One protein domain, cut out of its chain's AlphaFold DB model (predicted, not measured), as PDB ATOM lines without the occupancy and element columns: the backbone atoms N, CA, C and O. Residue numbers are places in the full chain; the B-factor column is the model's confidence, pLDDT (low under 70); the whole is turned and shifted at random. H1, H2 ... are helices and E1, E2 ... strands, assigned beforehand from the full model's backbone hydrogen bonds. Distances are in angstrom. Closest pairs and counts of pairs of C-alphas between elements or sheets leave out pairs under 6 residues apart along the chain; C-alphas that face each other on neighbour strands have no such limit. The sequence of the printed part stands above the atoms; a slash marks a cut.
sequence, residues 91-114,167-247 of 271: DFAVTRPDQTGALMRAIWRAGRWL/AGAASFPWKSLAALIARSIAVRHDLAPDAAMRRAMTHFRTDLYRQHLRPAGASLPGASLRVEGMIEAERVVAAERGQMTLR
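AT A GLANCE: This is residues 91 to 114 and 167 to 247 of the 271 residues of an uncharacterized protein of Paracoccus sp (UniProt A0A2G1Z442). Picture a row of two helices, H4 and H5, running nearly end to end along the longest axis, with H3 folded back beside H4 as a helical hairpin at one end and the long H2 passing crosswise by H5 at the other. Short H1 lies at the first end of H2, and a small two-strand hairpin, E1 and E2, lies on the opposite side of the row from H1, reached by a long loop. There are 105 residues printed, with five named helices followed by two named strands, whose sheet has the order E1 - E2, antiparallel; the class is mostly helix. The whole is only just compact, close to loose, with a radius of gyration of the C-alphas of 15.3 A, and spans 42 by 40 by 23 A.

HOW THE PARTS SIT: Begin at the sheet, where E1, residues 235 to 238, and E2, residues 243 to 246, form an antiparallel hairpin at 140 degrees. Look for N 237 and O 244 at 2.8 A and N 246 and O 235 at 2.8 A, both within hydrogen-bond range. E2 is apart from H5, residues 206 to 213. H5 touches H2, residues 97 to 114, about perpendicular at 79 degrees; H2 meets it with residues 101 to 108 alone, and the closest C-alphas are those of Gly 101 and His 212, 5.0 A. H1, residues 91 to 95, is close to H2 but not clearly touching, with the C-alphas of Ala 93 and Thr 100 closest at 5.7 A. H3, residues 175 to 188, and H4, residues 193 to 201, touch as a helical hairpin, closest at the C-alphas of Ala 179 and Met 197, 4.2 A; they run opposite ways at a steep tilt of 37 degrees, only just past shallow. In H1, H2, H3, H4 and H5 every O i to N i+4 pair is within hydrogen-bond range.

IN THESE COORDINATES: Find C-alpha 235 at (25.559, 29.747, -16.273), where E1 begins its 10.0 A; E2 spans 9.8 A and ends with C-alpha 246 at (26.501, 24.627, -15.226). The longest helix, H2, runs 25.5 A from C-alpha 97 at (35.126, 3.451, 2.041). H3 spans 20.2 A, H4 12.3 A, H5 10.3 A and H1 5.8 A.

THE WHOLE: The two C-alphas farthest apart, those of Asp 190 and Gly 242, are 43.4 A apart. Residues 115 to 166 are not printed; across this cut, between H2 and H3, C-alphas 114 and 167 are 9.8 A apart. The link from H5 to E1, residues 214 to 234, is long. The mean pLDDT of the printed part is 94.8, and no printed residue is under 70.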
ATOM      1  N   ASP A  91      26.434  -2.111   0.478       97.38
ATOM      2  CA  ASP A  91      27.315  -2.810   1.413       97.38
ATOM      3  C   ASP A  91      28.789  -2.686   1.018       97.38
ATOM      4  O   ASP A  91      29.622  -2.427   1.882       97.38
ATOM      5  N   PHE A  92      29.118  -2.774  -0.274       97.75
ATOM      6  CA  PHE A  92      30.470  -2.501  -0.758       97.75
ATOM      7  C   PHE A  92      30.898  -1.071  -0.408       97.75
ATOM      8  O   PHE A  92      31.939  -0.886   0.214       97.75
ATOM      9  N   ALA A  93      30.066  -0.077  -0.735       97.25
ATOM     10  CA  ALA A  93      30.387   1.327  -0.486       97.25
ATOM     11  C   ALA A  93      30.614   1.638   1.005       97.25
ATOM     12  O   ALA A  93      31.508   2.405   1.351       97.25
ATOM     13  N   VAL A  94      29.822   1.016   1.886       96.06
ATOM     14  CA  VAL A  94      29.902   1.209   3.343       96.06
ATOM     15  C   VAL A  94      31.074   0.448   3.962       96.06
ATOM     16  O   VAL A  94      31.789   0.998   4.791       96.06
ATOM     17  N   THR A  95      31.288  -0.812   3.576       98.12
ATOM     18  CA  THR A  95      32.333  -1.660   4.183       98.12
ATOM     19  C   THR A  95      33.732  -1.367   3.649       98.12
ATOM     20  O   THR A  95      34.715  -1.767   4.266       98.12
ATOM     21  N   ARG A  96      33.836  -0.691   2.499       98.25
ATOM     22  CA  ARG A  96      35.098  -0.405   1.805       98.25
ATOM     23  C   ARG A  96      35.192   1.072   1.390       98.25
ATOM     24  O   ARG A  96      35.280   1.367   0.191       98.25
ATOM     25  N   PRO A  97      35.172   2.019   2.344       97.31
ATOM     26  CA  PRO A  97      35.126   3.451   2.041       97.31
ATOM     27  C   PRO A  97      36.377   3.943   1.298       97.31
ATOM     28  O   PRO A  97      36.264   4.749   0.374       97.31
ATOM     29  N   ASP A  98      37.561   3.414   1.615       97.81
ATOM     30  CA  ASP A  98      38.806   3.825   0.950       97.81
ATOM     31  C   ASP A  98      38.852   3.385  -0.513       97.81
ATOM     32  O   ASP A  98      39.199   4.174  -1.395       97.81
ATOM     33  N   GLN A  99      38.441   2.143  -0.787       98.38
ATOM     34  CA  GLN A  99      38.372   1.595  -2.145       98.38
ATOM     35  C   GLN A  99      37.279   2.294  -2.958       98.38
ATOM     36  O   GLN A  99      37.493   2.624  -4.124       98.38
ATOM     37  N   THR A 100      36.143   2.594  -2.327       98.25
ATOM     38  CA  THR A 100      35.065   3.396  -2.921       98.25
ATOM     39  C   THR A 100      35.575   4.775  -3.317       98.25
ATOM     40  O   THR A 100      35.449   5.174  -4.475       98.25
ATOM     41  N   GLY A 101      36.246   5.476  -2.402       98.19
ATOM     42  CA  GLY A 101      36.829   6.779  -2.687       98.19
ATOM     43  C   GLY A 101      37.919   6.733  -3.757       98.19
ATOM     44  O   GLY A 101      37.982   7.627  -4.600       98.19
ATOM     45  N   ALA A 102      38.768   5.703  -3.756       98.38
ATOM     46  CA  ALA A 102      39.800   5.517  -4.773       98.38
ATOM     47  C   ALA A 102      39.191   5.332  -6.169       98.38
ATOM     48  O   ALA A 102      39.605   6.018  -7.104       98.38
ATOM     49  N   LEU A 103      38.163   4.486  -6.291       98.25
ATOM     50  CA  LEU A 103      37.441   4.266  -7.542       98.25
ATOM     51  C   LEU A 103      36.758   5.548  -8.036       98.25
ATOM     52  O   LEU A 103      36.913   5.922  -9.198       98.25
ATOM     53  N   MET A 104      36.060   6.266  -7.150       98.06
ATOM     54  CA  MET A 104      35.408   7.532  -7.498       98.06
ATOM     55  C   MET A 104      36.415   8.577  -7.988       98.06
ATOM     56  O   MET A 104      36.179   9.229  -9.002       98.06
ATOM     57  N   ARG A 105      37.566   8.715  -7.315       98.06
ATOM     58  CA  ARG A 105      38.634   9.632  -7.746       98.06
ATOM     59  C   ARG A 105      39.255   9.218  -9.077       98.06
ATOM     60  O   ARG A 105      39.589  10.097  -9.866       98.06
ATOM     61  N   ALA A 106      39.421   7.919  -9.328       98.19
ATOM     62  CA  ALA A 106      39.945   7.418 -10.596       98.19
ATOM     63  C   ALA A 106      39.009   7.770 -11.762       98.19
ATOM     64  O   ALA A 106      39.456   8.367 -12.738       98.19
ATOM     65  N   ILE A 107      37.707   7.505 -11.616       97.31
ATOM     66  CA  ILE A 107      36.698   7.844 -12.633       97.31
ATOM     67  C   ILE A 107      36.607   9.357 -12.830       97.31
ATOM     68  O   ILE A 107      36.571   9.826 -13.963       97.31
ATOM     69  N   TRP A 108      36.633  10.136 -11.747       96.69
ATOM     70  CA  TRP A 108      36.617  11.595 -11.834       96.69
ATOM     71  C   TRP A 108      37.828  12.152 -12.603       96.69
ATOM     72  O   TRP A 108      37.669  13.018 -13.462       96.69
ATOM     73  N   ARG A 109      39.037  11.632 -12.347       97.25
ATOM     74  CA  ARG A 109      40.254  12.013 -13.090       97.25
ATOM     75  C   ARG A 109      40.182  11.597 -14.557       97.25
ATOM     76  O   ARG A 109      40.545  12.398 -15.410       97.25
ATOM     77  N   ALA A 110      39.684  10.395 -14.845       97.06
ATOM     78  CA  ALA A 110      39.474   9.936 -16.215       97.06
ATOM     79  C   ALA A 110      38.470  10.829 -16.958       97.06
ATOM     80  O   ALA A 110      38.729  11.227 -18.084       97.06
ATOM     81  N   GLY A 111      37.370  11.222 -16.308       96.25
ATOM     82  CA  GLY A 111      36.399  12.148 -16.885       96.25
ATOM     83  C   GLY A 111      36.996  13.524 -17.182       96.25
ATOM     84  O   GLY A 111      36.762  14.073 -18.251       96.25
ATOM     85  N   ARG A 112      37.834  14.057 -16.285       95.75
ATOM     86  CA  ARG A 112      38.575  15.301 -16.549       95.75
ATOM     87  C   ARG A 112      39.525  15.181 -17.733       95.75
ATOM     88  O   ARG A 112      39.533  16.068 -18.571       95.75
ATOM     89  N   TRP A 113      40.286  14.091 -17.791       97.25
ATOM     90  CA  TRP A 113      41.180  13.813 -18.911       97.25
ATOM     91  C   TRP A 113      40.392  13.730 -20.223       97.25
ATOM     92  O   TRP A 113      40.788  14.340 -21.207       97.25
ATOM     93  N   LEU A 114      39.226  13.076 -20.216       96.69
ATOM     94  CA  LEU A 114      38.335  13.011 -21.373       96.69
ATOM     95  C   LEU A 114      37.724  14.368 -21.734       96.69
ATOM     96  O   LEU A 114      37.453  14.599 -22.898       96.69
ATOM     97  N   ALA A 167      32.807  18.338 -16.950       89.31
ATOM     98  CA  ALA A 167      32.401  19.697 -17.277       89.31
ATOM     99  C   ALA A 167      30.888  19.894 -17.080       89.31
ATOM    100  O   ALA A 167      30.084  18.997 -17.333       89.31
ATOM    101  N   GLY A 168      30.481  21.072 -16.603       90.81
ATOM    102  CA  GLY A 168      29.061  21.363 -16.382       90.81
ATOM    103  C   GLY A 168      28.423  20.650 -15.185       90.81
ATOM    104  O   GLY A 168      27.200  20.621 -15.102       90.81
ATOM    105  N   ALA A 169      29.221  20.059 -14.286       92.06
ATOM    106  CA  ALA A 169      28.757  19.149 -13.232       92.06
ATOM    107  C   ALA A 169      28.136  17.841 -13.757       92.06
ATOM    108  O   ALA A 169      27.302  17.251 -13.070       92.06
ATOM    109  N   ALA A 170      28.530  17.379 -14.950       93.06
ATOM    110  CA  ALA A 170      27.962  16.186 -15.584       93.06
ATOM    111  C   ALA A 170      28.092  14.910 -14.729       93.06
ATOM    112  O   ALA A 170      27.185  14.083 -14.699       93.06
ATOM    113  N   SER A 171      29.192  14.773 -13.988       94.56
ATOM    114  CA  SER A 171      29.464  13.640 -13.093       94.56
ATOM    115  C   SER A 171      28.799  13.757 -11.718       94.56
ATOM    116  O   SER A 171      28.813  12.791 -10.950       94.56
ATOM    117  N   PHE A 172      28.236  14.920 -11.368       95.81
ATOM    118  CA  PHE A 172      27.598  15.108 -10.070       95.81
ATOM    119  C   PHE A 172      26.238  14.389 -10.048       95.81
ATOM    120  O   PHE A 172      25.395  14.653 -10.907       95.81
ATOM    121  N   PRO A 173      25.976  13.499  -9.071       96.50
ATOM    122  CA  PRO A 173      24.757  12.700  -9.048       96.50
ATOM    123  C   PRO A 173      23.583  13.527  -8.510       96.50
ATOM    124  O   PRO A 173      23.148  13.328  -7.377       96.50
ATOM    125  N   TRP A 174      23.065  14.463  -9.307       96.81
ATOM    126  CA  TRP A 174      21.935  15.310  -8.921       96.81
ATOM    127  C   TRP A 174      20.729  14.469  -8.500       96.81
ATOM    128  O   TRP A 174      20.206  13.660  -9.268       96.81
ATOM    129  N   LYS A 175      20.239  14.691  -7.278       98.19
ATOM    130  CA  LYS A 175      19.056  13.989  -6.765       98.19
ATOM    131  C   LYS A 175      17.791  14.357  -7.551       98.19
ATOM    132  O   LYS A 175      16.862  13.559  -7.618       98.19
ATOM    133  N   SER A 176      17.771  15.532  -8.176       97.75
ATOM    134  CA  SER A 176      16.683  16.005  -9.035       97.75
ATOM    135  C   SER A 176      16.522  15.152 -10.293       97.75
ATOM    136  O   SER A 176      15.397  14.791 -10.629       97.75
ATOM    137  N   LEU A 177      17.625  14.708 -10.908       97.12
ATOM    138  CA  LEU A 177      17.603  13.745 -12.017       97.12
ATOM    139  C   LEU A 177      17.017  12.394 -11.580       97.12
ATOM    140  O   LEU A 177      16.202  11.808 -12.292       97.12
ATOM    141  N   ALA A 178      17.380  11.923 -10.381       97.44
ATOM    142  CA  ALA A 178      16.818  10.700  -9.805       97.44
ATOM    143  C   ALA A 178      15.298  10.800  -9.633       97.44
ATOM    144  O   ALA A 178      14.570   9.873  -9.988       97.44
ATOM    145  N   ALA A 179      14.825  11.930  -9.101       98.31
ATOM    146  CA  ALA A 179      13.406  12.200  -8.926       98.31
ATOM    147  C   ALA A 179      12.675  12.264 -10.274       98.31
ATOM    148  O   ALA A 179      11.659  11.594 -10.437       98.31
ATOM    149  N   LEU A 180      13.208  12.989 -11.262       97.62
ATOM    150  CA  LEU A 180      12.588  13.121 -12.582       97.62
ATOM    151  C   LEU A 180      12.381  11.759 -13.260       97.62
ATOM    152  O   LEU A 180      11.267  11.424 -13.666       97.62
ATOM    153  N   ILE A 181      13.439  10.945 -13.325       96.75
ATOM    154  CA  ILE A 181      13.378   9.615 -13.946       96.75
ATOM    155  C   ILE A 181      12.412   8.712 -13.168       96.75
ATOM    156  O   ILE A 181      11.558   8.051 -13.761       96.75
ATOM    157  N   ALA A 182      12.489   8.714 -11.834       97.62
ATOM    158  CA  ALA A 182      11.613   7.897 -11.001       97.62
ATOM    159  C   ALA A 182      10.138   8.292 -11.121       97.62
ATOM    160  O   ALA A 182       9.285   7.408 -11.129       97.62
ATOM    161  N   ARG A 183       9.828   9.588 -11.259       97.75
ATOM    162  CA  ARG A 183       8.469  10.076 -11.516       97.75
ATOM    163  C   ARG A 183       7.926   9.511 -12.823       97.75
ATOM    164  O   ARG A 183       6.822   8.974 -12.822       97.75
ATOM    165  N   SER A 184       8.694   9.617 -13.910       95.12
ATOM    166  CA  SER A 184       8.280   9.124 -15.232       95.12
ATOM    167  C   SER A 184       7.993   7.619 -15.210       95.12
ATOM    168  O   SER A 184       6.942   7.171 -15.669       95.12
ATOM    169  N   ILE A 185       8.890   6.837 -14.599       95.94
ATOM    170  CA  ILE A 185       8.711   5.389 -14.453       95.94
ATOM    171  C   ILE A 185       7.505   5.083 -13.556       95.94
ATOM    172  O   ILE A 185       6.681   4.250 -13.913       95.94
ATOM    173  N   ALA A 186       7.358   5.756 -12.413       97.38
ATOM    174  CA  ALA A 186       6.263   5.490 -11.485       97.38
ATOM    175  C   ALA A 186       4.890   5.733 -12.121       97.38
ATOM    176  O   ALA A 186       4.031   4.861 -12.041       97.38
ATOM    177  N   VAL A 187       4.716   6.864 -12.813       95.50
ATOM    178  CA  VAL A 187       3.470   7.192 -13.523       95.50
ATOM    179  C   VAL A 187       3.137   6.135 -14.578       95.50
ATOM    180  O   VAL A 187       1.988   5.733 -14.696       95.50
ATOM    181  N   ARG A 188       4.135   5.645 -15.320       92.94
ATOM    182  CA  ARG A 188       3.935   4.635 -16.373       92.94
ATOM    183  C   ARG A 188       3.523   3.261 -15.840       92.94
ATOM    184  O   ARG A 188       2.961   2.470 -16.587       92.94
ATOM    185  N   HIS A 189       3.865   2.962 -14.593       94.94
ATOM    186  CA  HIS A 189       3.652   1.659 -13.966       94.94
ATOM    187  C   HIS A 189       2.617   1.712 -12.833       94.94
ATOM    188  O   HIS A 189       2.608   0.821 -11.986       94.94
ATOM    189  N   ASP A 190       1.789   2.760 -12.796       96.75
ATOM    190  CA  ASP A 190       0.726   2.946 -11.802       96.75
ATOM    191  C   ASP A 190       1.233   2.885 -10.344       96.75
ATOM    192  O   ASP A 190       0.562   2.400  -9.431       96.75
ATOM    193  N   LEU A 191       2.448   3.391 -10.110       97.44
ATOM    194  CA  LEU A 191       3.060   3.513  -8.788       97.44
ATOM    195  C   LEU A 191       2.925   4.942  -8.253       97.44
ATOM    196  O   LEU A 191       2.904   5.905  -9.015       97.44
ATOM    197  N   ALA A 192       2.933   5.098  -6.926       98.12
ATOM    198  CA  ALA A 192       2.877   6.401  -6.261       98.12
ATOM    199  C   ALA A 192       4.116   7.271  -6.594       98.12
ATOM    200  O   ALA A 192       5.211   6.978  -6.090       98.12
ATOM    201  N   PRO A 193       3.981   8.362  -7.382       97.81
ATOM    202  CA  PRO A 193       5.137   9.109  -7.884       97.81
ATOM    203  C   PRO A 193       5.965   9.762  -6.775       97.81
ATOM    204  O   PRO A 193       7.188   9.659  -6.784       97.81
ATOM    205  N   ASP A 194       5.323  10.355  -5.769       97.44
ATOM    206  CA  ASP A 194       6.021  11.020  -4.663       97.44
ATOM    207  C   ASP A 194       6.894  10.065  -3.848       97.44
ATOM    208  O   ASP A 194       8.030  10.390  -3.492       97.44
ATOM    209  N   ALA A 195       6.379   8.868  -3.561       97.56
ATOM    210  CA  ALA A 195       7.127   7.842  -2.846       97.56
ATOM    211  C   ALA A 195       8.313   7.345  -3.688       97.56
ATOM    212  O   ALA A 195       9.424   7.194  -3.169       97.56
ATOM    213  N   ALA A 196       8.101   7.143  -4.992       98.19
ATOM    214  CA  ALA A 196       9.146   6.728  -5.920       98.19
ATOM    215  C   ALA A 196      10.265   7.776  -6.039       98.19
ATOM    216  O   ALA A 196      11.438   7.420  -5.913       98.19
ATOM    217  N   MET A 197       9.914   9.058  -6.200       98.38
ATOM    218  CA  MET A 197      10.871  10.169  -6.261       98.38
ATOM    219  C   MET A 197      11.743  10.226  -5.007       98.38
ATOM    220  O   MET A 197      12.971  10.168  -5.103       98.38
ATOM    221  N   ARG A 198      11.122  10.263  -3.818       97.81
ATOM    222  CA  ARG A 198      11.855  10.320  -2.540       97.81
ATOM    223  C   ARG A 198      12.779   9.119  -2.368       97.81
ATOM    224  O   ARG A 198      13.922   9.289  -1.951       97.81
ATOM    225  N   ARG A 199      12.325   7.911  -2.726       97.62
ATOM    226  CA  ARG A 199      13.150   6.696  -2.662       97.62
ATOM    227  C   ARG A 199      14.344   6.776  -3.612       97.62
ATOM    228  O   ARG A 199      15.467   6.510  -3.185       97.62
ATOM    229  N   ALA A 200      14.127   7.167  -4.866       97.44
ATOM    230  CA  ALA A 200      15.178   7.275  -5.877       97.44
ATOM    231  C   ALA A 200      16.275   8.272  -5.476       97.44
ATOM    232  O   ALA A 200      17.461   7.957  -5.583       97.44
ATOM    233  N   MET A 201      15.891   9.421  -4.913       98.06
ATOM    234  CA  MET A 201      16.828  10.427  -4.404       98.06
ATOM    235  C   MET A 201      17.819   9.873  -3.367       98.06
ATOM    236  O   MET A 201      18.942  10.364  -3.280       98.06
ATOM    237  N   THR A 202      17.456   8.834  -2.601       97.06
ATOM    238  CA  THR A 202      18.369   8.208  -1.618       97.06
ATOM    239  C   THR A 202      19.493   7.381  -2.253       97.06
ATOM    240  O   THR A 202      20.487   7.072  -1.593       97.06
ATOM    241  N   HIS A 203      19.352   7.011  -3.528       96.38
ATOM    242  CA  HIS A 203      20.351   6.234  -4.262       96.38
ATOM    243  C   HIS A 203      21.399   7.120  -4.949       96.38
ATOM    244  O   HIS A 203      22.490   6.644  -5.258       96.38
ATOM    245  N   PHE A 204      21.112   8.411  -5.125       97.31
ATOM    246  CA  PHE A 204      22.035   9.388  -5.695       97.31
ATOM    247  C   PHE A 204      22.877  10.002  -4.572       97.31
ATOM    248  O   PHE A 204      22.495  10.968  -3.908       97.31
ATOM    249  N   ARG A 205      24.022   9.361  -4.314       97.12
ATOM    250  CA  ARG A 205      24.898   9.611  -3.159       97.12
ATOM    251  C   ARG A 205      25.777  10.852  -3.335       97.12
ATOM    252  O   ARG A 205      27.001  10.763  -3.453       97.12
ATOM    253  N   THR A 206      25.146  12.027  -3.347       96.88
ATOM    254  CA  THR A 206      25.843  13.327  -3.370       96.88
ATOM    255  C   THR A 206      26.744  13.530  -2.149       96.88
ATOM    256  O   THR A 206      27.743  14.240  -2.226       96.88
ATOM    257  N   ASP A 207      26.423  12.881  -1.033       96.38
ATOM    258  CA  ASP A 207      27.229  12.813   0.181       96.38
ATOM    259  C   ASP A 207      28.561  12.083  -0.051       96.38
ATOM    260  O   ASP A 207      29.613  12.659   0.224       96.38
ATOM    261  N   LEU A 208      28.544  10.886  -0.657       97.25
ATOM    262  CA  LEU A 208      29.777  10.165  -1.011       97.25
ATOM    263  C   LEU A 208      30.593  10.925  -2.060       97.25
ATOM    264  O   LEU A 208      31.821  10.979  -1.975       97.25
ATOM    265  N   TYR A 209      29.918  11.546  -3.034       97.12
ATOM    266  CA  TYR A 209      30.572  12.364  -4.056       97.12
ATOM    267  C   TYR A 209      31.376  13.497  -3.416       97.12
ATOM    268  O   TYR A 209      32.575  13.637  -3.662       97.12
ATOM    269  N   ARG A 210      30.746  14.260  -2.518       96.75
ATOM    270  CA  ARG A 210      31.411  15.324  -1.764       96.75
ATOM    271  C   ARG A 210      32.519  14.781  -0.866       96.75
ATOM    272  O   ARG A 210      33.631  15.296  -0.915       96.75
ATOM    273  N   GLN A 211      32.248  13.733  -0.090       96.69
ATOM    274  CA  GLN A 211      33.217  13.135   0.830       96.69
ATOM    275  C   GLN A 211      34.520  12.750   0.118       96.69
ATOM    276  O   GLN A 211      35.607  13.072   0.597       96.69
ATOM    277  N   HIS A 212      34.426  12.079  -1.032       97.19
ATOM    278  CA  HIS A 212      35.595  11.506  -1.692       97.19
ATOM    279  C   HIS A 212      36.257  12.421  -2.724       97.19
ATOM    280  O   HIS A 212      37.452  12.248  -2.985       97.19
ATOM    281  N   LEU A 213      35.525  13.381  -3.300       96.19
ATOM    282  CA  LEU A 213      36.045  14.254  -4.356       96.19
ATOM    283  C   LEU A 213      36.384  15.668  -3.881       96.19
ATOM    284  O   LEU A 213      37.211  16.322  -4.517       96.19
ATOM    285  N   ARG A 214      35.865  16.118  -2.729       94.81
ATOM    286  CA  ARG A 214      36.313  17.376  -2.108       94.81
ATOM    287  C   ARG A 214      37.826  17.384  -1.851       94.81
ATOM    288  O   ARG A 214      38.470  18.345  -2.269       94.81
ATOM    289  N   PRO A 215      38.442  16.334  -1.260       93.62
ATOM    290  CA  PRO A 215      39.895  16.303  -1.062       93.62
ATOM    291  C   PRO A 215      40.679  16.203  -2.376       93.62
ATOM    292  O   PRO A 215      41.849  16.562  -2.423       93.62
ATOM    293  N   ALA A 216      40.041  15.722  -3.449       92.62
ATOM    294  CA  ALA A 216      40.638  15.634  -4.779       92.62
ATOM    295  C   ALA A 216      40.573  16.957  -5.565       92.62
ATOM    296  O   ALA A 216      41.094  17.019  -6.678       92.62
ATOM    297  N   GLY A 217      39.945  17.999  -5.006       91.06
ATOM    298  CA  GLY A 217      39.828  19.315  -5.634       91.06
ATOM    299  C   GLY A 217      38.707  19.421  -6.668       91.06
ATOM    300  O   GLY A 217      38.789  20.260  -7.561       91.06
ATOM    301  N   ALA A 218      37.673  18.576  -6.591       91.25
ATOM    302  CA  ALA A 218      36.500  18.735  -7.445       91.25
ATOM    303  C   ALA A 218      35.723  20.013  -7.100       91.25
ATOM    304  O   ALA A 218      35.517  20.324  -5.925       91.25
ATOM    305  N   SER A 219      35.241  20.720  -8.124       88.06
ATOM    306  CA  SER A 219      34.232  21.767  -7.955       88.06
ATOM    307  C   SER A 219      32.895  21.107  -7.633       88.06
ATOM    308  O   SER A 219      32.385  20.307  -8.417       88.06
ATOM    309  N   LEU A 220      32.349  21.413  -6.459       91.38
ATOM    310  CA  LEU A 220      31.156  20.760  -5.931       91.38
ATOM    311  C   LEU A 220      29.977  21.732  -5.947       91.38
ATOM    312  O   LEU A 220      30.092  22.809  -5.356       91.38
ATOM    313  N   PRO A 221      28.840  21.367  -6.562       91.38
ATOM    314  CA  PRO A 221      27.619  22.143  -6.421       91.38
ATOM    315  C   PRO A 221      27.202  22.298  -4.955       91.38
ATOM    316  O   PRO A 221      27.236  21.334  -4.180       91.38
ATOM    317  N   GLY A 222      26.766  23.504  -4.579       87.94
ATOM    318  CA  GLY A 222      26.283  23.787  -3.221       87.94
ATOM    319  C   GLY A 222      24.980  23.055  -2.872       87.94
ATOM    320  O   GLY A 222      24.779  22.665  -1.727       87.94
ATOM    321  N   ALA A 223      24.125  22.797  -3.864       91.00
ATOM    322  CA  ALA A 223      22.870  22.065  -3.699       91.00
ATOM    323  C   ALA A 223      22.980  20.614  -4.199       91.00
ATOM    324  O   ALA A 223      23.810  20.287  -5.042       91.00
ATOM    325  N   SER A 224      22.140  19.718  -3.671       95.38
ATOM    326  CA  SER A 224      21.965  18.352  -4.212       95.38
ATOM    327  C   SER A 224      20.811  18.255  -5.219       95.38
ATOM    328  O   SER A 224      20.671  17.233  -5.893       95.38
ATOM    329  N   LEU A 225      19.990  19.303  -5.292       95.75
ATOM    330  CA  LEU A 225      18.806  19.437  -6.129       95.75
ATOM    331  C   LEU A 225      18.947  20.693  -6.990       95.75
ATOM    332  O   LEU A 225      19.530  21.685  -6.551       95.75
ATOM    333  N   ARG A 226      18.366  20.648  -8.182       94.38
ATOM    334  CA  ARG A 226      18.130  21.803  -9.047       94.38
ATOM    335  C   ARG A 226      16.799  21.614  -9.770       94.38
ATOM    336  O   ARG A 226      16.284  20.499  -9.821       94.38
ATOM    337  N   VAL A 227      16.258  22.696 -10.313       96.19
ATOM    338  CA  VAL A 227      15.132  22.609 -11.246       96.19
ATOM    339  C   VAL A 227      15.697  22.159 -12.592       96.19
ATOM    340  O   VAL A 227      16.580  22.831 -13.121       96.19
ATOM    341  N   GLU A 228      15.242  21.017 -13.103       96.75
ATOM    342  CA  GLU A 228      15.706  20.484 -14.391       96.75
ATOM    343  C   GLU A 228      14.927  21.149 -15.533       96.75
ATOM    344  O   GLU A 228      13.714  21.345 -15.427       96.75
ATOM    345  N   GLY A 229      15.607  21.485 -16.628       96.44
ATOM    346  CA  GLY A 229      14.989  22.109 -17.806       96.44
ATOM    347  C   GLY A 229      14.999  23.640 -17.814       96.44
ATOM    348  O   GLY A 229      14.541  24.241 -18.783       96.44
ATOM    349  N   MET A 230      15.516  24.281 -16.759       95.25
ATOM    350  CA  MET A 230      15.467  25.740 -16.571       95.25
ATOM    351  C   MET A 230      16.697  26.497 -17.078       95.25
ATOM    352  O   MET A 230      16.645  27.720 -17.221       95.25
ATOM    353  N   ILE A 231      17.831  25.830 -17.284       93.88
ATOM    354  CA  ILE A 231      19.078  26.484 -17.673       93.88
ATOM    355  C   ILE A 231      19.121  26.562 -19.202       93.88
ATOM    356  O   ILE A 231      19.377  25.573 -19.887       93.88
ATOM    357  N   GLU A 232      18.873  27.753 -19.746       91.12
ATOM    358  CA  GLU A 232      18.831  27.977 -21.200       91.12
ATOM    359  C   GLU A 232      20.217  28.009 -21.853       91.12
ATOM    360  O   GLU A 232      20.392  27.551 -22.979       91.12
ATOM    361  N   ALA A 233      21.206  28.545 -21.143       91.38
ATOM    362  CA  ALA A 233      22.579  28.703 -21.602       91.38
ATOM    363  C   ALA A 233      23.547  28.462 -20.441       91.38
ATOM    364  O   ALA A 233      23.139  28.456 -19.278       91.38
ATOM    365  N   GLU A 234      24.832  28.274 -20.746       90.62
ATOM    366  CA  GLU A 234      25.849  28.103 -19.709       90.62
ATOM    367  C   GLU A 234      25.775  29.220 -18.661       90.62
ATOM    368  O   GLU A 234      25.727  30.409 -18.982       90.62
ATOM    369  N   ARG A 235      25.752  28.824 -17.388       89.25
ATOM    370  CA  ARG A 235      25.559  29.747 -16.273       89.25
ATOM    371  C   ARG A 235      26.575  29.490 -15.179       89.25
ATOM    372  O   ARG A 235      26.714  28.369 -14.693       89.25
ATOM    373  N   VAL A 236      27.226  30.558 -14.736       88.62
ATOM    374  CA  VAL A 236      28.092  30.530 -13.559       88.62
ATOM    375  C   VAL A 236      27.228  30.517 -12.297       88.62
ATOM    376  O   VAL A 236      26.347  31.360 -12.117       88.62
ATOM    377  N   VAL A 237      27.480  29.552 -11.419       86.38
ATOM    378  CA  VAL A 237      26.811  29.387 -10.126       86.38
ATOM    379  C   VAL A 237      27.837  29.284  -9.003       86.38
ATOM    380  O   VAL A 237      29.008  28.971  -9.230       86.38
ATOM    381  N   ALA A 238      27.388  29.527  -7.773       83.94
ATOM    382  CA  ALA A 238      28.207  29.280  -6.596       83.94
ATOM    383  C   ALA A 238      28.489  27.774  -6.443       83.94
ATOM    384  O   ALA A 238      27.576  26.944  -6.488       83.94
ATOM    385  N   ALA A 239      29.760  27.438  -6.240       85.31
ATOM    386  CA  ALA A 239      30.195  26.115  -5.807       85.31
ATOM    387  C   ALA A 239      30.510  26.152  -4.300       85.31
ATOM    388  O   ALA A 239      30.608  27.228  -3.715       85.31
ATOM    389  N   GLU A 240      30.735  24.997  -3.663       82.69
ATOM    390  CA  GLU A 240      31.224  24.956  -2.269       82.69
ATOM    391  C   GLU A 240      32.500  25.796  -2.077       82.69
ATOM    392  O   GLU A 240      32.727  26.358  -1.007       82.69
ATOM    393  N   ARG A 241      33.342  25.880  -3.116       79.00
ATOM    394  CA  ARG A 241      34.514  26.758  -3.173       79.00
ATOM    395  C   ARG A 241      34.521  27.504  -4.503       79.00
ATOM    396  O   ARG A 241      34.692  26.885  -5.549       79.00
ATOM    397  N   GLY A 242      34.365  28.825  -4.451       84.38
ATOM    398  CA  GLY A 242      34.387  29.685  -5.633       84.38
ATOM    399  C   GLY A 242      33.145  29.521  -6.508       84.38
ATOM    400  O   GLY A 242      32.012  29.566  -6.028       84.38
ATOM    401  N   GLN A 243      33.363  29.363  -7.807       86.12
ATOM    402  CA  GLN A 243      32.310  29.308  -8.815       86.12
ATOM    403  C   GLN A 243      32.474  28.080  -9.707       86.12
ATOM    404  O   GLN A 243      33.568  27.532  -9.850       86.12
ATOM    405  N   MET A 244      31.379  27.655 -10.326       90.62
ATOM    406  CA  MET A 244      31.397  26.649 -11.382       90.62
ATOM    407  C   MET A 244      30.400  26.999 -12.479       90.62
ATOM    408  O   MET A 244      29.399  27.662 -12.222       90.62
ATOM    409  N   THR A 245      30.647  26.512 -13.688       91.44
ATOM    410  CA  THR A 245      29.706  26.641 -14.803       91.44
ATOM    411  C   THR A 245      28.803  25.416 -14.845       91.44
ATOM    412  O   THR A 245      29.294  24.287 -14.879       91.44
ATOM    413  N   LEU A 246      27.489  25.633 -14.847       92.25
ATOM    414  CA  LEU A 246      26.501  24.627 -15.226       92.25
ATOM    415  C   LEU A 246      26.159  24.792 -16.703       92.25
ATOM    416  O   LEU A 246      26.092  25.915 -17.205       92.25
ATOM    417  N   ARG A 247      25.944  23.670 -17.387       92.25
ATOM    418  CA  ARG A 247      25.529  23.652 -18.793       92.25
ATOM    419  C   ARG A 247      24.026  23.841 -18.932       92.25
ATOM    420  O   ARG A 247      23.282  23.608 -17.980       92.25
TER     421      ARG A 247